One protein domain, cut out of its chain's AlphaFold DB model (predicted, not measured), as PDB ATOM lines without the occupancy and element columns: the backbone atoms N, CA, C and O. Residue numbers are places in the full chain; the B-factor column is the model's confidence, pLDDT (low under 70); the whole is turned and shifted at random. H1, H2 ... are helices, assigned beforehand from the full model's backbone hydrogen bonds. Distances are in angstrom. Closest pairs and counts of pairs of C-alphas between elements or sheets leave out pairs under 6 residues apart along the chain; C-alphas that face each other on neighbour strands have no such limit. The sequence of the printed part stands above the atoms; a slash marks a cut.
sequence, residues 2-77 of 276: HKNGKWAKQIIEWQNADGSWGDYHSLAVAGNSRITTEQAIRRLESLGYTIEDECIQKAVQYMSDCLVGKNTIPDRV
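Overview. This is residues 2 to 77 of the 276 residues of an uncharacterized protein of Ruminococcus sp. AM31-15AC (UniProt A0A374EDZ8). H3, the longest helix, begins near H2 and runs on past it, with H1 beside H2; a wide loop, residues 13 to 36, links H1 to H2, and residues 68 to 77 turn off the far end of H3. The 76 printed residues hold three named helices, H1, H2, H3, and no named strand: all helix, though only 31 residues are in named elements. The whole is compact, radius of gyration of the C-alphas 11.9 A, spanning 35 by 26 by 18 A.

Arrangement. H3, residues 54 to 67, and H2, residues 37 to 46, form a helical hairpin. They only just touch, with 3 pairs of C-alphas within 8 A, the closest Ile 41 and Ile 56 at 7.1 A, H3 with residues 56 to 59 alone. Their steep tilt is 39 degrees, opposite ways. H2 and H1, residues 6 to 12, form another hairpin and only just touch, 3 pairs, the closest C-alphas Ala 8 and Leu 44 at 6.5 A; a steep tilt of 40 degrees, opposite ways. H1 and H3 are close but not clearly touching, the closest C-alphas Ile 12 and Cys 55 at 6.8 A. In H1, H2 and H3 every O i to N i+4 pair is within hydrogen-bond range.

Along the chain. H3 is 19.9 A long, from C-alpha 54 at (171.897, 152.085, 169.072) to C-alpha 67 at (158.664, 141.462, 158.624). H2 is 14.3 A long; H1, 10.0 A, begins at C-alpha 6, (185.562, 158.033, 159.994).

Size, cuts and confidence. The C-alphas farthest apart, Asn 4 and Val 77, are 36.0 A apart. The printed part has no cut. The H1 to H2 link is long, 24 residues; residues 26 to 33 are under pLDDT 70.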
ATOM      1  N   HIS A   2     186.729 149.505 165.523       90.88
ATOM      2  CA  HIS A   2     186.830 150.639 164.589       90.88
ATOM      3  C   HIS A   2     185.614 151.579 164.648       90.88
ATOM      4  O   HIS A   2     185.443 152.445 163.791       90.88
ATOM      5  N   LYS A   3     184.790 151.447 165.700       90.31
ATOM      6  CA  LYS A   3     183.525 152.175 165.901       90.31
ATOM      7  C   LYS A   3     183.662 153.703 165.873       90.31
ATOM      8  O   LYS A   3     182.781 154.403 165.401       90.31
ATOM      9  N   ASN A   4     184.795 154.241 166.323       91.12
ATOM     10  CA  ASN A   4     185.024 155.693 166.358       91.12
ATOM     11  C   ASN A   4     185.701 156.249 165.091       91.12
ATOM     12  O   ASN A   4     185.948 157.458 165.011       91.12
ATOM     13  N   GLY A   5     186.019 155.381 164.124       91.75
ATOM     14  CA  GLY A   5     186.665 155.749 162.867       91.75
ATOM     15  C   GLY A   5     185.736 156.519 161.931       91.75
ATOM     16  O   GLY A   5     184.508 156.499 162.063       91.75
ATOM     17  N   LYS A   6     186.318 157.194 160.939       93.25
ATOM     18  CA  LYS A   6     185.562 158.033 159.994       93.25
ATOM     19  C   LYS A   6     184.528 157.242 159.191       93.25
ATOM     20  O   LYS A   6     183.489 157.783 158.835       93.25
ATOM     21  N   TRP A   7     184.813 155.968 158.910       93.06
ATOM     22  CA  TRP A   7     183.935 155.108 158.119       93.06
ATOM     23  C   TRP A   7     182.628 154.803 158.849       93.06
ATOM     24  O   TRP A   7     181.569 154.841 158.236       93.06
ATOM     25  N   ALA A   8     182.705 154.542 160.155       95.00
ATOM     26  CA  ALA A   8     181.537 154.289 160.985       95.00
ATOM     27  C   ALA A   8     180.681 155.551 161.140       95.00
ATOM     28  O   ALA A   8     179.479 155.515 160.884       95.00
ATOM     29  N   LYS A   9     181.318 156.686 161.469       95.19
ATOM     30  CA  LYS A   9     180.647 157.990 161.601       95.19
ATOM     31  C   LYS A   9     179.870 158.362 160.341       95.19
ATOM     32  O   LYS A   9     178.694 158.683 160.429       95.19
ATOM     33  N   GLN A  10     180.502 158.217 159.178       94.00
ATOM     34  CA  GLN A  10     179.882 158.518 157.892       94.00
ATOM     35  C   GLN A  10     178.615 157.687 157.635       94.00
ATOM     36  O   GLN A  10     177.627 158.224 157.149       94.00
ATOM     37  N   ILE A  11     178.629 156.390 157.957       95.38
ATOM     38  CA  ILE A  11     177.458 155.521 157.769       95.38
ATOM     39  C   ILE A  11     176.352 155.908 158.753       95.38
ATOM     40  O   ILE A  11     175.201 156.033 158.348       95.38
ATOM     41  N   ILE A  12     176.687 156.145 160.022       96.62
ATOM     42  CA  ILE A  12     175.708 156.512 161.056       96.62
ATOM     43  C   ILE A  12     175.031 157.849 160.738       96.62
ATOM     44  O   ILE A  12     173.819 157.961 160.880       96.62
ATOM     45  N   GLU A  13     175.778 158.834 160.237       95.88
ATOM     46  CA  GLU A  13     175.232 160.126 159.791       95.88
ATOM     47  C   GLU A  13     174.198 159.997 158.662       95.88
ATOM     48  O   GLU A  13     173.409 160.914 158.441       95.88
ATOM     49  N   TRP A  14     174.209 158.891 157.916       95.38
ATOM     50  CA  TRP A  14     173.262 158.632 156.829       95.38
ATOM     51  C   TRP A  14     172.053 157.805 157.259       95.38
ATOM     52  O   TRP A  14     171.206 157.527 156.410       95.38
ATOM     53  N   GLN A  15     171.980 157.378 158.522       97.12
ATOM     54  CA  GLN A  15     170.862 156.575 158.999       97.12
ATOM     55  C   GLN A  15     169.590 157.426 159.057       97.12
ATOM     56  O   GLN A  15     169.575 158.521 159.623       97.12
ATOM     57  N   ASN A  16     168.513 156.905 158.481       95.88
ATOM     58  CA  ASN A  16     167.197 157.519 158.553       95.88
ATOM     59  C   ASN A  16     166.606 157.393 159.966       95.88
ATOM     60  O   ASN A  16     167.001 156.538 160.761       95.88
ATOM     61  N   ALA A  17     165.605 158.222 160.274       95.50
ATOM     62  CA  ALA A  17     164.938 158.207 161.580       95.50
ATOM     63  C   ALA A  17     164.249 156.866 161.899       95.50
ATOM     64  O   ALA A  17     164.126 156.510 163.069       95.50
ATOM     65  N   ASP A  18     163.828 156.125 160.871       94.69
ATOM     66  CA  ASP A  18     163.224 154.796 160.998       94.69
ATOM     67  C   ASP A  18     164.249 153.674 161.228       94.69
ATOM     68  O   ASP A  18     163.845 152.557 161.517       94.69
ATOM     69  N   GLY A  19     165.555 153.961 161.137       96.56
ATOM     70  CA  GLY A  19     166.643 152.996 161.305       96.56
ATOM     71  C   GLY A  19     167.229 152.436 160.006       96.56
ATOM     72  O   GLY A  19     168.229 151.717 160.067       96.56
ATOM     73  N   SER A  20     166.656 152.770 158.848       95.75
ATOM     74  CA  SER A  20     167.102 152.301 157.531       95.75
ATOM     75  C   SER A  20     168.243 153.137 156.929       95.75
ATOM     76  O   SER A  20     168.570 154.231 157.397       95.75
ATOM     77  N   TRP A  21     168.811 152.636 155.827       93.69
ATOM     78  CA  TRP A  21     169.614 153.404 154.873       93.69
ATOM     79  C   TRP A  21     169.095 153.161 153.453       93.69
ATOM     80  O   TRP A  21     169.368 152.112 152.877       93.69
ATOM     81  N   GLY A  22     168.360 154.125 152.889       89.44
ATOM     82  CA  GLY A  22     167.833 154.051 151.516       89.44
ATOM     83  C   GLY A  22     167.123 152.728 151.189       89.44
ATOM     84  O   GLY A  22     166.398 152.193 152.024       89.44
ATOM     85  N   ASP A  23     167.356 152.205 149.980       89.12
ATOM     86  CA  ASP A  23     166.918 150.857 149.590       89.12
ATOM     87  C   ASP A  23     167.547 149.782 150.485       89.12
ATOM     88  O   ASP A  23     168.677 149.916 150.963       89.12
ATOM     89  N   TYR A  24     166.818 148.701 150.739       86.06
ATOM     90  CA  TYR A  24     167.283 147.621 151.592       86.06
ATOM     91  C   TYR A  24     168.308 146.745 150.880       86.06
ATOM     92  O   TYR A  24     169.430 146.592 151.373       86.06
ATOM     93  N   HIS A  25     167.923 146.171 149.739       76.31
ATOM     94  CA  HIS A  25     168.680 145.152 149.030       76.31
ATOM     95  C   HIS A  25     169.286 145.694 147.743       76.31
ATOM     96  O   HIS A  25     168.607 146.255 146.890       76.31
ATOM     97  N   SER A  26     170.594 145.471 147.616       67.31
ATOM     98  CA  SER A  26     171.397 145.465 146.390       67.31
ATOM     99  C   SER A  26     172.839 145.803 146.776       67.31
ATOM    100  O   SER A  26     173.100 146.699 147.585       67.31
ATOM    101  N   LEU A  27     173.804 145.106 146.170       55.16
ATOM    102  CA  LEU A  27     175.222 145.482 146.258       55.16
ATOM    103  C   LEU A  27     175.574 146.656 145.325       55.16
ATOM    104  O   LEU A  27     176.669 147.211 145.421       55.16
ATOM    105  N   ALA A  28     174.661 147.034 144.431       50.03
ATOM    106  CA  ALA A  28     174.721 148.250 143.636       50.03
ATOM    107  C   ALA A  28     173.763 149.292 144.226       50.03
ATOM    108  O   ALA A  28     172.579 149.025 144.412       50.03
ATOM    109  N   VAL A  29     174.265 150.490 144.502       54.00
ATOM    110  CA  VAL A  29     173.435 151.593 144.988       54.00
ATOM    111  C   VAL A  29     172.467 152.009 143.876       54.00
ATOM    112  O   VAL A  29     172.907 152.377 142.787       54.00
ATOM    113  N   ALA A  30     171.160 151.926 144.129       51.84
ATOM    114  CA  ALA A  30     170.137 152.432 143.222       51.84
ATOM    115  C   ALA A  30     169.742 153.876 143.592       51.84
ATOM    116  O   ALA A  30     169.746 154.277 144.757       51.84
ATOM    117  N   GLY A  31     169.411 154.679 142.574       56.72
ATOM    118  CA  GLY A  31     168.917 156.048 142.751       56.72
ATOM    119  C   GLY A  31     169.919 157.003 143.416       56.72
ATOM    120  O   GLY A  31     171.098 157.018 143.072       56.72
ATOM    121  N   ASN A  32     169.422 157.823 144.350       54.50
ATOM    122  CA  ASN A  32     170.192 158.841 145.083       54.50
ATOM    123  C   ASN A  32     170.701 158.356 146.456       54.50
ATOM    124  O   ASN A  32     171.231 159.166 147.222       54.50
ATOM    125  N   SER A  33     170.501 157.077 146.806       61.47
ATOM    126  CA  SER A  33     170.982 156.558 148.090       61.47
ATOM    127  C   SER A  33     172.512 156.612 148.150       61.47
ATOM    128  O   SER A  33     173.187 156.590 147.126       61.47
ATOM    129  N   ARG A  34     173.082 156.715 149.351       80.81
ATOM    130  CA  ARG A  34     174.542 156.665 149.554       80.81
ATOM    131  C   ARG A  34     175.032 155.250 149.847       80.81
ATOM    132  O   ARG A  34     176.187 154.936 149.570       80.81
ATOM    133  N   ILE A  35     174.159 154.423 150.415       90.38
ATOM    134  CA  ILE A  35     174.407 153.044 150.828       90.38
ATOM    135  C   ILE A  35     173.054 152.352 151.022       90.38
ATOM    136  O   ILE A  35     172.086 153.011 151.397       90.38
ATOM    137  N   THR A  36     172.969 151.053 150.752       92.81
ATOM    138  CA  THR A  36     171.766 150.279 151.091       92.81
ATOM    139  C   THR A  36     171.772 149.864 152.560       92.81
ATOM    140  O   THR A  36     172.830 149.822 153.198       92.81
ATOM    141  N   THR A  37     170.610 149.510 153.106       95.06
ATOM    142  CA  THR A  37     170.505 149.042 154.499       95.06
ATOM    143  C   THR A  37     171.353 147.788 154.706       95.06
ATOM    144  O   THR A  37     172.116 147.723 155.668       95.06
ATOM    145  N   GLU A  38     171.317 146.834 153.768       94.75
ATOM    146  CA  GLU A  38     172.142 145.622 153.825       94.75
ATOM    147  C   GLU A  38     173.649 145.939 153.808       94.75
ATOM    148  O   GLU A  38     174.421 145.363 154.581       94.75
ATOM    149  N   GLN A  39     174.090 146.868 152.954       93.44
ATOM    150  CA  GLN A  39     175.492 147.286 152.917       93.44
ATOM    151  C   GLN A  39     175.907 147.981 154.215       93.44
ATOM    152  O   GLN A  39     176.980 147.682 154.739       93.44
ATOM    153  N   ALA A  40     175.070 148.877 154.743       95.75
ATOM    154  CA  ALA A  40     175.350 149.627 155.959       95.75
ATOM    155  C   ALA A  40     175.522 148.699 157.162       95.75
ATOM    156  O   ALA A  40     176.550 148.771 157.836       95.75
ATOM    157  N   ILE A  41     174.586 147.774 157.389       96.75
ATOM    158  CA  ILE A  41     174.667 146.865 158.538       96.75
ATOM    159  C   ILE A  41     175.861 145.912 158.419       96.75
ATOM    160  O   ILE A  41     176.625 145.774 159.371       96.75
ATOM    161  N   ARG A  42     176.119 145.328 157.238       94.75
ATOM    162  CA  ARG A  42     177.288 144.448 157.030       94.75
ATOM    163  C   ARG A  42     178.602 145.195 157.229       94.75
ATOM    164  O   ARG A  42     179.579 144.637 157.726       94.75
ATOM    165  N   ARG A  43     178.631 146.466 156.833       95.44
ATOM    166  CA  ARG A  43     179.793 147.327 157.000       95.44
ATOM    167  C   ARG A  43     180.001 147.744 158.456       95.44
ATOM    168  O   ARG A  43     181.138 147.787 158.913       95.44
ATOM    169  N   LEU A  44     178.937 148.036 159.195       97.44
ATOM    170  CA  LEU A  44     179.024 148.315 160.627       97.44
ATOM    171  C   LEU A  44     179.487 147.066 161.397       97.44
ATOM    172  O   LEU A  44     180.384 147.171 162.231       97.44
ATOM    173  N   GLU A  45     178.982 145.877 161.059       96.38
ATOM    174  CA  GLU A  45     179.452 144.606 161.634       96.38
ATOM    175  C   GLU A  45     180.963 144.412 161.421       96.38
ATOM    176  O   GLU A  45     181.686 144.122 162.374       96.38
ATOM    177  N   SER A  46     181.482 144.657 160.207       95.00
ATOM    178  CA  SER A  46     182.926 144.535 159.940       95.00
ATOM    179  C   SER A  46     183.769 145.549 160.726       95.00
ATOM    180  O   SER A  46     184.887 145.237 161.137       95.00
ATOM    181  N   LEU A  47     183.213 146.727 161.028       96.44
ATOM    182  CA  LEU A  47     183.825 147.748 161.892       96.44
ATOM    183  C   LEU A  47     183.702 147.434 163.400       96.44
ATOM    184  O   LEU A  47     184.304 148.127 164.232       96.44
ATOM    185  N   GLY A  48     182.986 146.362 163.749       95.88
ATOM    186  CA  GLY A  48     182.854 145.822 165.100       95.88
ATOM    187  C   GLY A  48     181.577 146.223 165.834       95.88
ATOM    188  O   GLY A  48     181.557 146.110 167.056       95.88
ATOM    189  N   TYR A  49     180.554 146.722 165.134       97.69
ATOM    190  CA  TYR A  49     179.242 146.999 165.726       97.69
ATOM    191  C   TYR A  49     178.474 145.712 166.040       97.69
ATOM    192  O   TYR A  49     178.560 144.732 165.300       97.69
ATOM    193  N   THR A  50     177.717 145.735 167.133       97.75
ATOM    194  CA  THR A  50     176.888 144.627 167.629       97.75
ATOM    195  C   THR A  50     175.474 145.124 167.934       97.75
ATOM    196  O   THR A  50     175.174 146.306 167.762       97.75
ATOM    197  N   ILE A  51     174.591 144.234 168.397       98.06
ATOM    198  CA  ILE A  51     173.232 144.597 168.833       98.06
ATOM    199  C   ILE A  51     173.212 145.575 170.027       98.06
ATOM    200  O   ILE A  51     172.191 146.196 170.305       98.06
ATOM    201  N   GLU A  52     174.355 145.819 170.668       98.06
ATOM    202  CA  GLU A  52     174.477 146.737 171.809       98.06
ATOM    203  C   GLU A  52     174.566 148.196 171.350       98.06
ATOM    204  O   GLU A  52     174.410 149.114 172.154       98.06
ATOM    205  N   ASP A  53     174.825 148.423 170.061       98.12
ATOM    206  CA  ASP A  53     174.934 149.756 169.491       98.12
ATOM    207  C   ASP A  53     173.572 150.255 168.987       98.12
ATOM    208  O   ASP A  53     172.894 149.594 168.199       98.12
ATOM    209  N   GLU A  54     173.203 151.478 169.376       98.06
ATOM    210  CA  GLU A  54     171.897 152.085 169.072       98.06
ATOM    211  C   GLU A  54     171.551 152.071 167.571       98.06
ATOM    212  O   GLU A  54     170.414 151.788 167.191       98.06
ATOM    213  N   CYS A  55     172.522 152.338 166.691       97.94
ATOM    214  CA  CYS A  55     172.282 152.328 165.247       97.94
ATOM    215  C   CYS A  55     171.902 150.931 164.725       97.94
ATOM    216  O   CYS A  55     171.063 150.825 163.829       97.94
ATOM    217  N   ILE A  56     172.458 149.862 165.306       98.62
ATOM    218  CA  ILE A  56     172.101 148.482 164.966       98.62
ATOM    219  C   ILE A  56     170.737 148.126 165.549       98.62
ATOM    220  O   ILE A  56     169.928 147.527 164.845       98.62
ATOM    221  N   GLN A  57     170.434 148.543 166.781       98.69
ATOM    222  CA  GLN A  57     169.115 148.330 167.391       98.69
ATOM    223  C   GLN A  57     167.998 148.933 166.536       98.69
ATOM    224  O   GLN A  57     167.015 148.254 166.243       98.69
ATOM    225  N   LYS A  58     168.180 150.172 166.060       98.56
ATOM    226  CA  LYS A  58     167.238 150.830 165.140       98.56
ATOM    227  C   LYS A  58     167.064 150.048 163.839       98.56
ATOM    228  O   LYS A  58     165.936 149.813 163.421       98.56
ATOM    229  N   ALA A  59     168.159 149.599 163.227       98.44
ATOM    230  CA  ALA A  59     168.106 148.828 161.985       98.44
ATOM    231  C   ALA A  59     167.415 147.464 162.166       98.44
ATOM    232  O   ALA A  59     166.625 147.044 161.322       98.44
ATOM    233  N   VAL A  60     167.677 146.773 163.278       98.62
ATOM    234  CA  VAL A  60     167.020 145.505 163.622       98.62
ATOM    235  C   VAL A  60     165.530 145.710 163.872       98.62
ATOM    236  O   VAL A  60     164.721 144.935 163.359       98.62
ATOM    237  N   GLN A  61     165.157 146.768 164.594       98.44
ATOM    238  CA  GLN A  61     163.758 147.117 164.819       98.44
ATOM    239  C   GLN A  61     163.044 147.428 163.498       98.44
ATOM    240  O   GLN A  61     161.986 146.860 163.241       98.44
ATOM    241  N   TYR A  62     163.659 148.230 162.623       98.25
ATOM    242  CA  TYR A  62     163.156 148.520 161.279       98.25
ATOM    243  C   TYR A  62     162.865 147.246 160.478       98.25
ATOM    244  O   TYR A  62     161.741 147.046 160.018       98.25
ATOM    245  N   MET A  63     163.852 146.348 160.358       98.25
ATOM    246  CA  MET A  63     163.689 145.080 159.639       98.25
ATOM    247  C   MET A  63     162.595 144.209 160.265       98.25
ATOM    248  O   MET A  63     161.816 143.580 159.546       98.25
ATOM    249  N   SER A  64     162.508 144.185 161.598       98.19
ATOM    250  CA  SER A  64     161.472 143.443 162.316       98.19
ATOM    251  C   SER A  64     160.079 144.011 162.049       98.19
ATOM    252  O   SER A  64     159.139 143.241 161.860       98.19
ATOM    253  N   ASP A  65     159.934 145.337 162.009       98.12
ATOM    254  CA  ASP A  65     158.677 146.009 161.682       98.12
ATOM    255  C   ASP A  65     158.269 145.767 160.222       98.12
ATOM    256  O   ASP A  65     157.083 145.574 159.945       98.12
ATOM    257  N   CYS A  66     159.231 145.680 159.298       97.19
ATOM    258  CA  CYS A  66     158.976 145.249 157.924       97.19
ATOM    259  C   CYS A  66     158.483 143.796 157.845       97.19
ATOM    260  O   CYS A  66     157.522 143.519 157.130       97.19
ATOM    261  N   LEU A  67     159.082 142.871 158.606       96.94
ATOM    262  CA  LEU A  67     158.664 141.462 158.624       96.94
ATOM    263  C   LEU A  67     157.221 141.263 159.105       96.94
ATOM    264  O   LEU A  67     156.539 140.356 158.634       96.94
ATOM    265  N   VAL A  68     156.748 142.098 160.035       96.88
ATOM    266  CA  VAL A  68     155.366 142.034 160.546       96.88
ATOM    267  C   VAL A  68     154.393 142.945 159.791       96.88
ATOM    268  O   VAL A  68     153.237 143.065 160.194       96.88
ATOM    269  N   GLY A  69     154.842 143.601 158.717       95.25
ATOM    270  CA  GLY A  69     154.012 144.465 157.874       95.25
ATOM    271  C   GLY A  69     153.636 145.816 158.494       95.25
ATOM    272  O   GLY A  69     152.717 146.466 158.005       95.25
ATOM    273  N   LYS A  70     154.324 146.253 159.558       95.94
ATOM    274  CA  LYS A  70     154.167 147.612 160.111       95.94
ATOM    275  C   LYS A  70     154.845 148.664 159.237       95.94
ATOM    276  O   LYS A  70     154.352 149.782 159.153       95.94
ATOM    277  N   ASN A  71     155.950 148.285 158.597       93.31
ATOM    278  CA  ASN A  71     156.697 149.099 157.644       93.31
ATOM    279  C   ASN A  71     156.873 148.338 156.324       93.31
ATOM    280  O   ASN A  71     156.670 147.127 156.251       93.31
ATOM    281  N   THR A  72     157.312 149.037 155.283       91.12
ATOM    282  CA  THR A  72     157.670 148.448 153.986       91.12
ATOM    283  C   THR A  72     159.038 148.946 153.562       91.12
ATOM    284  O   THR A  72     159.318 150.133 153.717       91.12
ATOM    285  N   ILE A  73     159.860 148.072 152.983       91.38
ATOM    286  CA  ILE A  73     161.108 148.517 152.356       91.38
ATOM    287  C   ILE A  73     160.800 149.303 151.069       91.38
ATOM    288  O   ILE A  73     159.801 149.003 150.409       91.38
ATOM    289  N   PRO A  74     161.614 150.309 150.705       88.81
ATOM    290  CA  PRO A  74     161.357 151.143 149.529       88.81
ATOM    291  C   PRO A  74     161.736 150.452 148.203       88.81
ATOM    292  O   PRO A  74     161.462 150.986 147.126       88.81
ATOM    293  N   ASP A  75     162.343 149.265 148.276       86.75
ATOM    294  CA  ASP A  75     162.781 148.469 147.139       86.75
ATOM    295  C   ASP A  75     161.643 148.142 146.173       86.75
ATOM    296  O   ASP A  75     160.495 147.869 146.540       86.75
ATOM    297  N   ARG A  76     161.996 148.089 144.888       83.94
ATOM    298  CA  ARG A  76     161.081 147.591 143.865       83.94
ATOM    299  C   ARG A  76     160.865 146.099 144.060       83.94
ATOM    300  O   ARG A  76     161.823 145.344 144.177       83.94
ATOM    301  N   VAL A  77     159.604 145.691 143.960       82.62
ATOM    302  CA  VAL A  77     159.200 144.283 143.975       82.62
ATOM    303  C   VAL A  77     159.978 143.505 142.913       82.62
ATOM    304  O   VAL A  77     159.846 143.755 141.707       82.62
TER     305      VAL A  77